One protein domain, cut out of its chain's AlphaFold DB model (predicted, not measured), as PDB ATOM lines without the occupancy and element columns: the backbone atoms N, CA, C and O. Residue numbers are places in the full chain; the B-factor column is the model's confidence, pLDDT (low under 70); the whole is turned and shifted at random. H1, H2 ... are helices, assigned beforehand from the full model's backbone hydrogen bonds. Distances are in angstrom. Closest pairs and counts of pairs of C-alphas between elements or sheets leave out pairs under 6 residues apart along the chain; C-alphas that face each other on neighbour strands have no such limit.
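Overview. This is residues 6 to 106 of the 133 residues of a protein of freshwater metagenome (UniProt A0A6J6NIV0). Two separate helix pairs, H1 with H4 and H2 with short H3, make two lobes joined by two long links, residues 22 to 36 and 70 to 85; residues 56 to 63 stick out beyond H2. The printed part has 101 residues, all helix in class, with four named helices in the order H1, H2, H3, H4 and no named strand. It is only just loose, close to extended: the radius of gyration of the C-alphas is 18.8 A, the spans 48 by 42 by 24 A.

Along the chain. H1, residues 6 to 21, begins at C-alpha 6 (537.960, 527.507, 383.232) and measures 20.7 A. H2, residues 37 to 56, measures 29.1 A. H3 is residues 65 to 69, 8.1 A. H4, residues 86 to 101, measures 22.6 A and ends at C-alpha 101 (543.439, 532.861, 369.655).

Arrangement. H1 and H4 touch, closest at the C-alphas of Val 16 and Ala 92, 5.1 A, at a steep tilt of 40 degrees, opposite ways. H2, with residues 44 to 51 alone, touches H3, closest at the C-alphas of Gly 47 and Leu 68, 4.6 A. H1 and H2 are apart, as are H2 and H4. Every O i to N i+4 pair is within hydrogen-bond range in H2 and H4, 8 of 12 in H1 and 0 of 1 in H3, where 2 of 2 O i to N i+3 pairs are.

Size, cuts and confidence. The C-alphas farthest apart, of Gly 58 and Glu 82, are 52.8 A apart. The printed part has no cut; the links H1 to H2 and H3 to H4 are long. Residues 103 to 106 have pLDDT under 70.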
ATOM      1  N   THR A   6     536.875 528.006 384.085       90.38
ATOM      2  CA  THR A   6     537.960 527.507 383.232       90.38
ATOM      3  C   THR A   6     538.491 528.579 382.282       90.38
ATOM      4  O   THR A   6     539.701 528.658 382.074       90.38
ATOM      5  N   GLU A   7     537.614 529.429 381.750       89.81
ATOM      6  CA  GLU A   7     537.982 530.562 380.897       89.81
ATOM      7  C   GLU A   7     538.715 531.634 381.698       89.81
ATOM      8  O   GLU A   7     539.769 532.091 381.264       89.81
ATOM      9  N   TYR A   8     538.231 531.959 382.900       91.94
ATOM     10  CA  TYR A   8     538.919 532.863 383.821       91.94
ATOM     11  C   TYR A   8     540.337 532.377 384.149       91.94
ATOM     12  O   TYR A   8     541.304 533.133 384.040       91.94
ATOM     13  N   VAL A   9     540.479 531.099 384.521       91.75
ATOM     14  CA  VAL A   9     541.782 530.514 384.861       91.75
ATOM     15  C   VAL A   9     542.733 530.565 383.669       91.75
ATOM     16  O   VAL A   9     543.915 530.852 383.852       91.75
ATOM     17  N   ARG A  10     542.237 530.293 382.460       91.81
ATOM     18  CA  ARG A  10     543.062 530.314 381.254       91.81
ATOM     19  C   ARG A  10     543.449 531.741 380.863       91.81
ATOM     20  O   ARG A  10     544.631 532.049 380.825       91.81
ATOM     21  N   LEU A  11     542.466 532.600 380.606       92.38
ATOM     22  CA  LEU A  11     542.683 533.931 380.037       92.38
ATOM     23  C   LEU A  11     543.324 534.886 381.046       92.38
ATOM     24  O   LEU A  11     544.287 535.570 380.719       92.38
ATOM     25  N   VAL A  12     542.816 534.924 382.280       92.69
ATOM     26  CA  VAL A  12     543.234 535.923 383.274       92.69
ATOM     27  C   VAL A  12     544.359 535.384 384.147       92.69
ATOM     28  O   VAL A  12     545.451 535.945 384.177       92.69
ATOM     29  N   ARG A  13     544.116 534.277 384.861       89.56
ATOM     30  CA  ARG A  13     545.071 533.788 385.870       89.56
ATOM     31  C   ARG A  13     546.361 533.250 385.255       89.56
ATOM     32  O   ARG A  13     547.398 533.333 385.897       89.56
ATOM     33  N   ARG A  14     546.299 532.655 384.064       88.88
ATOM     34  CA  ARG A  14     547.485 532.167 383.351       88.88
ATOM     35  C   ARG A  14     547.930 533.156 382.288       88.88
ATOM     36  O   ARG A  14     549.053 533.615 382.378       88.88
ATOM     37  N   GLY A  15     547.059 533.528 381.351       91.50
ATOM     38  CA  GLY A  15     547.421 534.434 380.257       91.50
ATOM     39  C   GLY A  15     547.937 535.781 380.763       91.50
ATOM     40  O   GLY A  15     549.129 536.066 380.673       91.50
ATOM     41  N   VAL A  16     547.055 536.593 381.348       94.81
ATOM     42  CA  VAL A  16     547.418 537.949 381.795       94.81
ATOM     43  C   VAL A  16     548.474 537.935 382.893       94.81
ATOM     44  O   VAL A  16     549.477 538.635 382.773       94.81
ATOM     45  N   ALA A  17     548.274 537.158 383.962       92.81
ATOM     46  CA  ALA A  17     549.194 537.200 385.098       92.81
ATOM     47  C   ALA A  17     550.618 536.784 384.698       92.81
ATOM     48  O   ALA A  17     551.568 537.453 385.096       92.81
ATOM     49  N   MET A  18     550.775 535.743 383.870       90.75
ATOM     50  CA  MET A  18     552.108 535.342 383.420       90.75
ATOM     51  C   MET A  18     552.704 536.349 382.446       90.75
ATOM     52  O   MET A  18     553.869 536.702 382.584       90.75
ATOM     53  N   ALA A  19     551.911 536.886 381.518       92.00
ATOM     54  CA  ALA A  19     552.399 537.897 380.586       92.00
ATOM     55  C   ALA A  19     552.883 539.179 381.282       92.00
ATOM     56  O   ALA A  19     553.800 539.823 380.778       92.00
ATOM     57  N   LEU A  20     552.289 539.546 382.424       91.94
ATOM     58  CA  LEU A  20     552.715 540.700 383.218       91.94
ATOM     59  C   LEU A  20     553.914 540.410 384.126       91.94
ATOM     60  O   LEU A  20     554.694 541.324 384.371       91.94
ATOM     61  N   VAL A  21     554.051 539.180 384.631       89.12
ATOM     62  CA  VAL A  21     555.140 538.792 385.547       89.12
ATOM     63  C   VAL A  21     556.403 538.357 384.800       89.12
ATOM     64  O   VAL A  21     557.502 538.639 385.259       89.12
ATOM     65  N   GLU A  22     556.264 537.669 383.667       87.88
ATOM     66  CA  GLU A  22     557.389 537.138 382.882       87.88
ATOM     67  C   GLU A  22     557.664 537.945 381.610       87.88
ATOM     68  O   GLU A  22     558.776 537.921 381.089       87.88
ATOM     69  N   GLY A  23     556.648 538.622 381.067       85.69
ATOM     70  CA  GLY A  23     556.730 539.281 379.761       85.69
ATOM     71  C   GLY A  23     557.086 540.764 379.811       85.69
ATOM     72  O   GLY A  23     557.173 541.389 378.755       85.69
ATOM     73  N   ARG A  24     557.262 541.341 381.003       89.19
ATOM     74  CA  ARG A  24     557.546 542.765 381.189       89.19
ATOM     75  C   ARG A  24     558.480 542.982 382.371       89.19
ATOM     76  O   ARG A  24     558.350 542.306 383.384       89.19
ATOM     77  N   GLU A  25     559.342 543.984 382.250       90.19
ATOM     78  CA  GLU A  25     560.096 544.537 383.373       90.19
ATOM     79  C   GLU A  25     559.384 545.813 383.860       90.19
ATOM     80  O   GLU A  25     559.235 546.746 383.066       90.19
ATOM     81  N   PRO A  26     558.900 545.872 385.112       89.56
ATOM     82  CA  PRO A  26     558.325 547.093 385.672       89.56
ATOM     83  C   PRO A  26     559.340 548.241 385.731       89.56
ATOM     84  O   PRO A  26     560.519 548.029 386.016       89.56
ATOM     85  N   GLY A  27     558.878 549.473 385.509       88.19
ATOM     86  CA  GLY A  27     559.676 550.676 385.735       88.19
ATOM     87  C   GLY A  27     560.113 550.824 387.198       88.19
ATOM     88  O   GLY A  27     559.484 550.292 388.110       88.19
ATOM     89  N   ALA A  28     561.186 551.584 387.433       87.81
ATOM     90  CA  ALA A  28     561.766 551.751 388.773       87.81
ATOM     91  C   ALA A  28     560.794 552.375 389.793       87.81
ATOM     92  O   ALA A  28     560.858 552.049 390.977       87.81
ATOM     93  N   ASP A  29     559.891 553.235 389.319       86.62
ATOM     94  CA  ASP A  29     558.898 553.930 390.143       86.62
ATOM     95  C   ASP A  29     557.571 553.160 390.254       86.62
ATOM     96  O   ASP A  29     556.622 553.629 390.886       86.62
ATOM     97  N   GLU A  30     557.470 551.977 389.637       88.44
ATOM     98  CA  GLU A  30     556.261 551.172 389.723       88.44
ATOM     99  C   GLU A  30     556.155 550.419 391.059       88.44
ATOM    100  O   GLU A  30     557.143 549.884 391.577       88.44
ATOM    101  N   PRO A  31     554.933 550.291 391.605       86.19
ATOM    102  CA  PRO A  31     554.652 549.435 392.746       86.19
ATOM    103  C   PRO A  31     555.176 548.009 392.578       86.19
ATOM    104  O   PRO A  31     554.867 547.313 391.608       86.19
ATOM    105  N   ARG A  32     555.898 547.523 393.588       87.12
ATOM    106  CA  ARG A  32     556.297 546.114 393.665       87.12
ATOM    107  C   ARG A  32     555.163 545.264 394.230       87.12
ATOM    108  O   ARG A  32     554.415 545.704 395.101       87.12
ATOM    109  N   LEU A  33     555.075 544.013 393.776       88.00
ATOM    110  CA  LEU A  33     554.079 543.063 394.270       88.00
ATOM    111  C   LEU A  33     554.270 542.788 395.769       88.00
ATOM    112  O   LEU A  33     555.347 542.370 396.206       88.00
ATOM    113  N   HIS A  34     553.198 542.992 396.534       93.12
ATOM    114  CA  HIS A  34     553.120 542.626 397.943       93.12
ATOM    115  C   HIS A  34     552.634 541.179 398.094       93.12
ATOM    116  O   HIS A  34     551.590 540.791 397.567       93.12
ATOM    117  N   THR A  35     553.386 540.395 398.856       94.44
ATOM    118  CA  THR A  35     553.063 539.030 399.262       94.44
ATOM    119  C   THR A  35     552.522 539.090 400.689       94.44
ATOM    120  O   THR A  35     553.271 539.485 401.584       94.44
ATOM    121  N   PRO A  36     551.262 538.684 400.927       95.12
ATOM    122  CA  PRO A  36     550.657 538.744 402.254       95.12
ATOM    123  C   PRO A  36     551.418 537.931 403.306       95.12
ATOM    124  O   PRO A  36     551.961 536.866 403.003       95.12
ATOM    125  N   ASP A  37     551.366 538.375 404.564       96.12
ATOM    126  CA  ASP A  37     552.101 537.740 405.666       96.12
ATOM    127  C   ASP A  37     551.775 536.257 405.849       96.12
ATOM    128  O   ASP A  37     552.691 535.451 406.000       96.12
ATOM    129  N   TRP A  38     550.500 535.873 405.730       97.38
ATOM    130  CA  TRP A  38     550.096 534.468 405.843       97.38
ATOM    131  C   TRP A  38     550.791 533.576 404.804       97.38
ATOM    132  O   TRP A  38     551.077 532.412 405.079       97.38
ATOM    133  N   ALA A  39     551.080 534.110 403.613       97.44
ATOM    134  CA  ALA A  39     551.753 533.374 402.551       97.44
ATOM    135  C   ALA A  39     553.262 533.278 402.811       97.44
ATOM    136  O   ALA A  39     553.855 532.230 402.564       97.44
ATOM    137  N   LEU A  40     553.880 534.334 403.355       97.69
ATOM    138  CA  LEU A  40     555.286 534.317 403.783       97.69
ATOM    139  C   LEU A  40     555.509 533.328 404.938       97.69
ATOM    140  O   LEU A  40     556.501 532.598 404.952       97.69
ATOM    141  N   ASP A  41     554.568 533.275 405.879       97.69
ATOM    142  CA  ASP A  41     554.595 532.341 407.004       97.69
ATOM    143  C   ASP A  41     554.417 530.897 406.528       97.69
ATOM    144  O   ASP A  41     555.190 530.018 406.915       97.69
ATOM    145  N   ALA A  42     553.454 530.650 405.635       98.06
ATOM    146  CA  ALA A  42     553.259 529.335 405.029       98.06
ATOM    147  C   ALA A  42     554.501 528.878 404.246       98.06
ATOM    148  O   ALA A  42     554.937 527.736 404.392       98.06
ATOM    149  N   ALA A  43     555.119 529.774 403.467       97.94
ATOM    150  CA  ALA A  43     556.346 529.477 402.732       97.94
ATOM    151  C   ALA A  43     557.493 529.071 403.670       97.94
ATOM    152  O   ALA A  43     558.178 528.089 403.397       97.94
ATOM    153  N   LYS A  44     557.659 529.758 404.810       98.19
ATOM    154  CA  LYS A  44     558.640 529.375 405.835       98.19
ATOM    155  C   LYS A  44     558.383 527.962 406.366       98.19
ATOM    156  O   LYS A  44     559.321 527.182 406.499       98.19
ATOM    157  N   VAL A  45     557.130 527.633 406.690       98.19
ATOM    158  CA  VAL A  45     556.764 526.303 407.207       98.19
ATOM    159  C   VAL A  45     557.123 525.212 406.199       98.19
ATOM    160  O   VAL A  45     557.743 524.218 406.577       98.19
ATOM    161  N   HIS A  46     556.798 525.417 404.922       98.12
ATOM    162  CA  HIS A  46     557.182 524.487 403.860       98.12
ATOM    163  C   HIS A  46     558.698 524.395 403.693       98.12
ATOM    164  O   HIS A  46     559.238 523.298 403.626       98.12
ATOM    165  N   GLY A  47     559.407 525.520 403.736       97.94
ATOM    166  CA  GLY A  47     560.860 525.530 403.621       97.94
ATOM    167  C   GLY A  47     561.585 524.800 404.759       97.94
ATOM    168  O   GLY A  47     562.618 524.179 404.520       97.94
ATOM    169  N   VAL A  48     561.036 524.799 405.981       98.19
ATOM    170  CA  VAL A  48     561.537 523.953 407.085       98.19
ATOM    171  C   VAL A  48     561.339 522.468 406.767       98.19
ATOM    172  O   VAL A  48     562.273 521.684 406.914       98.19
ATOM    173  N   GLN A  49     560.150 522.087 406.292       98.00
ATOM    174  CA  GLN A  49     559.849 520.699 405.924       98.00
ATOM    175  C   GLN A  49     560.776 520.205 404.807       98.00
ATOM    176  O   GLN A  49     561.355 519.125 404.914       98.00
ATOM    177  N   ASP A  50     560.965 521.018 403.768       97.62
ATOM    178  CA  ASP A  50     561.820 520.689 402.629       97.62
ATOM    179  C   ASP A  50     563.289 520.569 403.043       97.62
ATOM    180  O   ASP A  50     563.969 519.625 402.633       97.62
ATOM    181  N   ARG A  51     563.776 521.474 403.903       97.06
ATOM    182  CA  ARG A  51     565.125 521.392 404.479       97.06
ATOM    183  C   ARG A  51     565.343 520.054 405.182       97.06
ATOM    184  O   ARG A  51     566.339 519.380 404.917       97.06
ATOM    185  N   ASP A  52     564.416 519.667 406.055       96.19
ATOM    186  CA  ASP A  52     564.529 518.447 406.854       96.19
ATOM    187  C   ASP A  52     564.518 517.204 405.954       96.19
ATOM    188  O   ASP A  52     565.390 516.340 406.085       96.19
ATOM    189  N   VAL A  53     563.613 517.157 404.969       97.31
ATOM    190  CA  VAL A  53     563.565 516.076 403.976       97.31
ATOM    191  C   VAL A  53     564.884 515.979 403.215       97.31
ATOM    192  O   VAL A  53     565.481 514.905 403.194       97.31
ATOM    193  N   ILE A  54     565.371 517.079 402.631       96.38
ATOM    194  CA  ILE A  54     566.601 517.089 401.823       96.38
ATOM    195  C   ILE A  54     567.811 516.671 402.663       96.38
ATOM    196  O   ILE A  54     568.622 515.867 402.201       96.38
ATOM    197  N   SER A  55     567.914 517.159 403.903       94.50
ATOM    198  CA  SER A  55     569.009 516.799 404.809       94.50
ATOM    199  C   SER A  55     569.057 515.293 405.109       94.50
ATOM    200  O   SER A  55     570.138 514.716 405.222       94.50
ATOM    201  N   GLY A  56     567.896 514.629 405.152       96.12
ATOM    202  CA  GLY A  56     567.777 513.188 405.375       96.12
ATOM    203  C   GLY A  56     568.097 512.310 404.160       96.12
ATOM    204  O   GLY A  56     568.240 511.100 404.318       96.12
ATOM    205  N   LEU A  57     568.232 512.877 402.955       96.50
ATOM    206  CA  LEU A  57     568.483 512.105 401.726       96.50
ATOM    207  C   LEU A  57     569.950 511.686 401.542       96.50
ATOM    208  O   LEU A  57     570.250 510.928 400.621       96.50
ATOM    209  N   GLY A  58     570.875 512.184 402.373       92.50
ATOM    210  CA  GLY A  58     572.307 511.875 402.258       92.50
ATOM    211  C   GLY A  58     572.955 512.395 400.967       92.50
ATOM    212  O   GLY A  58     573.994 511.889 400.544       92.50
ATOM    213  N   VAL A  59     572.332 513.383 400.316       95.12
ATOM    214  CA  VAL A  59     572.828 514.006 399.082       95.12
ATOM    215  C   VAL A  59     573.798 515.144 399.389       95.12
ATOM    216  O   VAL A  59     573.678 515.827 400.405       95.12
ATOM    217  N   ASN A  60     574.742 515.394 398.480       95.25
ATOM    218  CA  ASN A  60     575.598 516.572 398.558       95.25
ATOM    219  C   ASN A  60     574.827 517.816 398.090       95.25
ATOM    220  O   ASN A  60     574.494 517.928 396.909       95.25
ATOM    221  N   VAL A  61     574.552 518.749 399.002       95.38
ATOM    222  CA  VAL A  61     573.838 519.997 398.698       95.38
ATOM    223  C   VAL A  61     574.835 521.090 398.326       95.38
ATOM    224  O   VAL A  61     575.732 521.418 399.098       95.38
ATOM    225  N   LEU A  62     574.658 521.687 397.145       95.94
ATOM    226  CA  LEU A  62     575.412 522.868 396.728       95.94
ATOM    227  C   LEU A  62     574.665 524.132 397.173       95.94
ATOM    228  O   LEU A  62     573.609 524.448 396.629       95.94
ATOM    229  N   GLY A  63     575.216 524.857 398.149       94.06
ATOM    230  CA  GLY A  63     574.642 526.094 398.688       94.06
ATOM    231  C   GLY A  63     574.239 525.989 400.161       94.06
ATOM    232  O   GLY A  63     574.631 525.058 400.859       94.06
ATOM    233  N   ASN A  64     573.474 526.971 400.644       94.62
ATOM    234  CA  ASN A  64     573.009 527.025 402.031       94.62
ATOM    235  C   ASN A  64     571.590 526.449 402.154       94.62
ATOM    236  O   ASN A  64     570.621 527.122 401.806       94.62
ATOM    237  N   LEU A  65     571.467 525.227 402.676       95.19
ATOM    238  CA  LEU A  65     570.174 524.559 402.845       95.19
ATOM    239  C   LEU A  65     569.289 525.234 403.911       95.19
ATOM    240  O   LEU A  65     568.071 525.285 403.755       95.19
ATOM    241  N   ASP A  66     569.886 525.822 404.953       95.38
ATOM    242  CA  ASP A  66     569.140 526.525 406.006       95.38
ATOM    243  C   ASP A  66     568.436 527.788 405.491       95.38
ATOM    244  O   ASP A  66     567.475 528.254 406.105       95.38
ATOM    245  N   ALA A  67     568.847 528.313 404.330       96.31
ATOM    246  CA  ALA A  67     568.181 529.446 403.695       96.31
ATOM    247  C   ALA A  67     566.703 529.162 403.370       96.31
ATOM    248  O   ALA A  67     565.898 530.091 403.373       96.31
ATOM    249  N   LEU A  68     566.324 527.896 403.153       96.00
ATOM    250  CA  LEU A  68     564.928 527.501 402.923       96.00
ATOM    251  C   LEU A  68     564.037 527.772 404.141       96.00
ATOM    252  O   LEU A  68     562.858 528.064 403.993       96.00
ATOM    253  N   SER A  69     564.590 527.714 405.353       96.56
ATOM    254  CA  SER A  69     563.842 527.932 406.598       96.56
ATOM    255  C   SER A  69     563.692 529.411 406.974       96.56
ATOM    256  O   SER A  69     563.064 529.739 407.989       96.56
ATOM    257  N   LEU A  70     564.283 530.320 406.194       97.44
ATOM    258  CA  LEU A  70     564.181 531.753 406.431       97.44
ATOM    259  C   LEU A  70     562.823 532.277 405.969       97.44
ATOM    260  O   LEU A  70     562.301 531.903 404.921       97.44
ATOM    261  N   ARG A  71     562.255 533.201 406.748       97.06
ATOM    262  CA  ARG A  71     561.064 533.933 406.318       97.06
ATOM    263  C   ARG A  71     561.478 534.987 405.297       97.06
ATOM    264  O   ARG A  71     562.287 535.856 405.618       97.06
ATOM    265  N   ALA A  72     560.896 534.944 404.105       95.44
ATOM    266  CA  ALA A  72     561.102 535.991 403.114       95.44
ATOM    267  C   ALA A  72     560.496 537.331 403.575       95.44
ATOM    268  O   ALA A  72     559.535 537.377 404.348       95.44
ATOM    269  N   SER A  73     561.057 538.431 403.075       94.81
ATOM    270  CA  SER A  73     560.495 539.775 403.219       94.81
ATOM    271  C   SER A  73     559.643 540.134 402.007       94.81
ATOM    272  O   SER A  73     559.968 539.748 400.883       94.81
ATOM    273  N   SER A  74     558.617 540.953 402.213       94.81
ATOM    274  CA  SER A  74     557.833 541.545 401.132       94.81
ATOM    275  C   SER A  74     557.823 543.071 401.261       94.81
ATOM    276  O   SER A  74     557.871 543.566 402.390       94.81
ATOM    277  N   PRO A  75     557.800 543.830 400.147       93.12
ATOM    278  CA  PRO A  75     557.532 545.267 400.202       93.12
ATOM    279  C   PRO A  75     556.179 545.548 400.882       93.12
ATOM    280  O   PRO A  75     555.325 544.659 400.917       93.12
ATOM    281  N   PRO A  76     555.957 546.761 401.414       90.56
ATOM    282  CA  PRO A  76     554.668 547.126 401.993       90.56
ATOM    283  C   PRO A  76     553.535 547.041 400.951       90.56
ATOM    284  O   PRO A  76     553.789 547.224 399.757       90.56
ATOM    285  N   PRO A  77     552.290 546.770 401.382       89.50
ATOM    286  CA  PRO A  77     551.140 546.782 400.487       89.50
ATOM    287  C   PRO A  77     550.923 548.184 399.918       89.50
ATOM    288  O   PRO A  77     550.986 549.175 400.644       89.50
ATOM    289  N   VAL A  78     550.623 548.258 398.625       86.12
ATOM    290  CA  VAL A  78     550.188 549.501 397.981       86.12
ATOM    291  C   VAL A  78     548.666 549.539 398.012       86.12
ATOM    292  O   VAL A  78     548.017 548.663 397.445       86.12
ATOM    293  N   THR A  79     548.102 550.516 398.722       80.31
ATOM    294  CA  THR A  79     546.649 550.637 398.929       80.31
ATOM    295  C   THR A  79     545.986 551.637 397.987       80.31
ATOM    296  O   THR A  79     544.803 551.487 397.694       80.31
ATOM    297  N   ASP A  80     546.750 552.593 397.456       78.62
ATOM    298  CA  ASP A  80     546.206 553.764 396.763       78.62
ATOM    299  C   ASP A  80     546.658 553.771 395.298       78.62
ATOM    300  O   ASP A  80     547.512 554.550 394.879       78.62
ATOM    301  N   LEU A  81     546.118 552.833 394.513       80.31
ATOM    302  CA  LEU A  81     546.407 552.742 393.084       80.31
ATOM    303  C   LEU A  81     545.324 553.456 392.264       80.31
ATOM    304  O   LEU A  81     544.261 552.898 392.011       80.31
ATOM    305  N   GLU A  82     545.599 554.687 391.832       86.25
ATOM    306  CA  GLU A  82     544.655 555.467 391.011       86.25
ATOM    307  C   GLU A  82     544.812 555.220 389.504       86.25
ATOM    308  O   GLU A  82     543.878 555.426 388.729       86.25
ATOM    309  N   SER A  83     545.988 554.764 389.070       87.38
ATOM    310  CA  SER A  83     546.299 554.547 387.655       87.38
ATOM    311  C   SER A  83     547.204 553.339 387.449       87.38
ATOM    312  O   SER A  83     547.958 552.960 388.345       87.38
ATOM    313  N   ILE A  84     547.146 552.762 386.248       87.12
ATOM    314  CA  ILE A  84     548.054 551.701 385.803       87.12
ATOM    315  C   ILE A  84     548.947 552.212 384.663       87.12
ATOM    316  O   ILE A  84     548.472 552.997 383.834       87.12
ATOM    317  N   PRO A  85     550.207 551.753 384.575       89.94
ATOM    318  CA  PRO A  85     551.059 552.022 383.423       89.94
ATOM    319  C   PRO A  85     550.422 551.532 382.114       89.94
ATOM    320  O   PRO A  85     549.826 550.451 382.054       89.94
ATOM    321  N   ILE A  86     550.525 552.341 381.054       92.19
ATOM    322  CA  ILE A  86     549.877 552.058 379.760       92.19
ATOM    323  C   ILE A  86     550.459 550.796 379.119       92.19
ATOM    324  O   ILE A  86     549.720 549.985 378.572       92.19
ATOM    325  N   ASP A  87     551.771 550.610 379.201       91.75
ATOM    326  CA  ASP A  87     552.474 549.422 378.715       91.75
ATOM    327  C   ASP A  87     551.989 548.143 379.415       91.75
ATOM    328  O   ASP A  87     551.721 547.146 378.745       91.75
ATOM    329  N   ALA A  88     551.771 548.181 380.734       92.25
ATOM    330  CA  ALA A  88     551.173 547.070 381.472       92.25
ATOM    331  C   ALA A  88     549.739 546.778 380.991       92.25
ATOM    332  O   ALA A  88     549.374 545.619 380.777       92.25
ATOM    333  N   ALA A  89     548.930 547.815 380.755       93.38
ATOM    334  CA  ALA A  89     547.575 547.652 380.230       93.38
ATOM    335  C   ALA A  89     547.572 547.031 378.820       93.38
ATOM    336  O   ALA A  89     546.809 546.101 378.546       93.38
ATOM    337  N   VAL A  90     548.453 547.505 377.935       94.94
ATOM    338  CA  VAL A  90     548.632 546.962 376.581       94.94
ATOM    339  C   VAL A  90     549.071 545.501 376.642       94.94
ATOM    340  O   VAL A  90     548.461 544.663 375.979       94.94
ATOM    341  N   GLN A  91     550.063 545.174 377.471       94.31
ATOM    342  CA  GLN A  91     550.561 543.808 377.634       94.31
ATOM    343  C   GLN A  91     549.455 542.859 378.110       94.31
ATOM    344  O   GLN A  91     549.308 541.759 377.577       94.31
ATOM    345  N   ALA A  92     548.631 543.294 379.067       94.50
ATOM    346  CA  ALA A  92     547.491 542.515 379.538       94.50
ATOM    347  C   ALA A  92     546.475 542.246 378.415       94.50
ATOM    348  O   ALA A  92     546.025 541.112 378.249       94.50
ATOM    349  N   LEU A  93     546.134 543.259 377.611       94.81
ATOM    350  CA  LEU A  93     545.199 543.103 376.491       94.81
ATOM    351  C   LEU A  93     545.748 542.168 375.409       94.81
ATOM    352  O   LEU A  93     545.027 541.282 374.946       94.81
ATOM    353  N   VAL A  94     547.020 542.326 375.040       94.19
ATOM    354  CA  VAL A  94     547.695 541.445 374.078       94.19
ATOM    355  C   VAL A  94     547.676 540.003 374.579       94.19
ATOM    356  O   VAL A  94     547.294 539.113 373.825       94.19
ATOM    357  N   ALA A  95     547.981 539.771 375.857       93.56
ATOM    358  CA  ALA A  95     547.955 538.438 376.449       93.56
ATOM    359  C   ALA A  95     546.572 537.776 376.366       93.56
ATOM    360  O   ALA A  95     546.472 536.603 376.009       93.56
ATOM    361  N   VAL A  96     545.495 538.524 376.641       93.38
ATOM    362  CA  VAL A  96     544.124 538.005 376.494       93.38
ATOM    363  C   VAL A  96     543.831 537.633 375.044       93.38
ATOM    364  O   VAL A  96     543.279 536.562 374.797       93.38
ATOM    365  N   ILE A  97     544.186 538.501 374.092       91.38
ATOM    366  CA  ILE A  97     543.945 538.271 372.662       91.38
ATOM    367  C   ILE A  97     544.715 537.033 372.192       91.38
ATOM    368  O   ILE A  97     544.118 536.140 371.592       91.38
ATOM    369  N   SER A  98     546.005 536.934 372.516       90.06
ATOM    370  CA  SER A  98     546.843 535.783 372.174       90.06
ATOM    371  C   SER A  98     546.295 534.482 372.764       90.06
ATOM    372  O   SER A  98     546.074 533.526 372.026       90.06
ATOM    373  N   GLU A  99     545.960 534.452 374.057       89.56
ATOM    374  CA  GLU A  99     545.420 533.250 374.710       89.56
ATOM    375  C   GLU A  99     544.012 532.879 374.199       89.56
ATOM    376  O   GLU A  99     543.619 531.708 374.182       89.56
ATOM    377  N   ALA A 100     543.218 533.862 373.766       85.94
ATOM    378  CA  ALA A 100     541.930 533.615 373.125       85.94
ATOM    379  C   ALA A 100     542.094 533.004 371.724       85.94
ATOM    380  O   ALA A 100     541.322 532.111 371.368       85.94
ATOM    381  N   HIS A 101     543.099 533.438 370.957       80.31
ATOM    382  CA  HIS A 101     543.439 532.861 369.655       80.31
ATOM    383  C   HIS A 101     544.021 531.448 369.768       80.31
ATOM    384  O   HIS A 101     543.634 530.565 368.999       80.31
ATOM    385  N   ASP A 102     544.886 531.213 370.755       73.94
ATOM    386  CA  ASP A 102     545.541 529.920 370.987       73.94
ATOM    387  C   ASP A 102     544.646 528.903 371.711       73.94
ATOM    388  O   ASP A 102     545.049 527.763 371.970       73.94
ATOM    389  N   ALA A 103     543.392 529.279 371.986       65.50
ATOM    390  CA  ALA A 103     542.380 528.410 372.549       65.50
ATOM    391  C   ALA A 103     542.321 527.080 371.779       65.50
ATOM    392  O   ALA A 103     541.919 527.048 370.609       65.50
ATOM    393  N   PRO A 104     542.669 525.944 372.411       60.84
ATOM    394  CA  PRO A 104     542.648 524.679 371.714       60.84
ATOM    395  C   PRO A 104     541.199 524.361 371.345       60.84
ATOM    396  O   PRO A 104     540.351 524.132 372.208       60.84
ATOM    397  N   SER A 105     540.910 524.368 370.043       66.62
ATOM    398  CA  SER A 105     539.608 523.945 369.533       66.62
ATOM    399  C   SER A 105     539.247 522.551 370.061       66.62
ATOM    400  O   SER A 105     540.115 521.707 370.303       66.62
ATOM    401  N   THR A 106     537.957 522.238 370.155       67.31
ATOM    402  CA  THR A 106     537.480 520.899 370.544       67.31
ATOM    403  C   THR A 106     538.149 519.787 369.723       67.31
ATOM    404  O   THR A 106     538.439 518.707 370.236       67.31
TER     405      THR A 106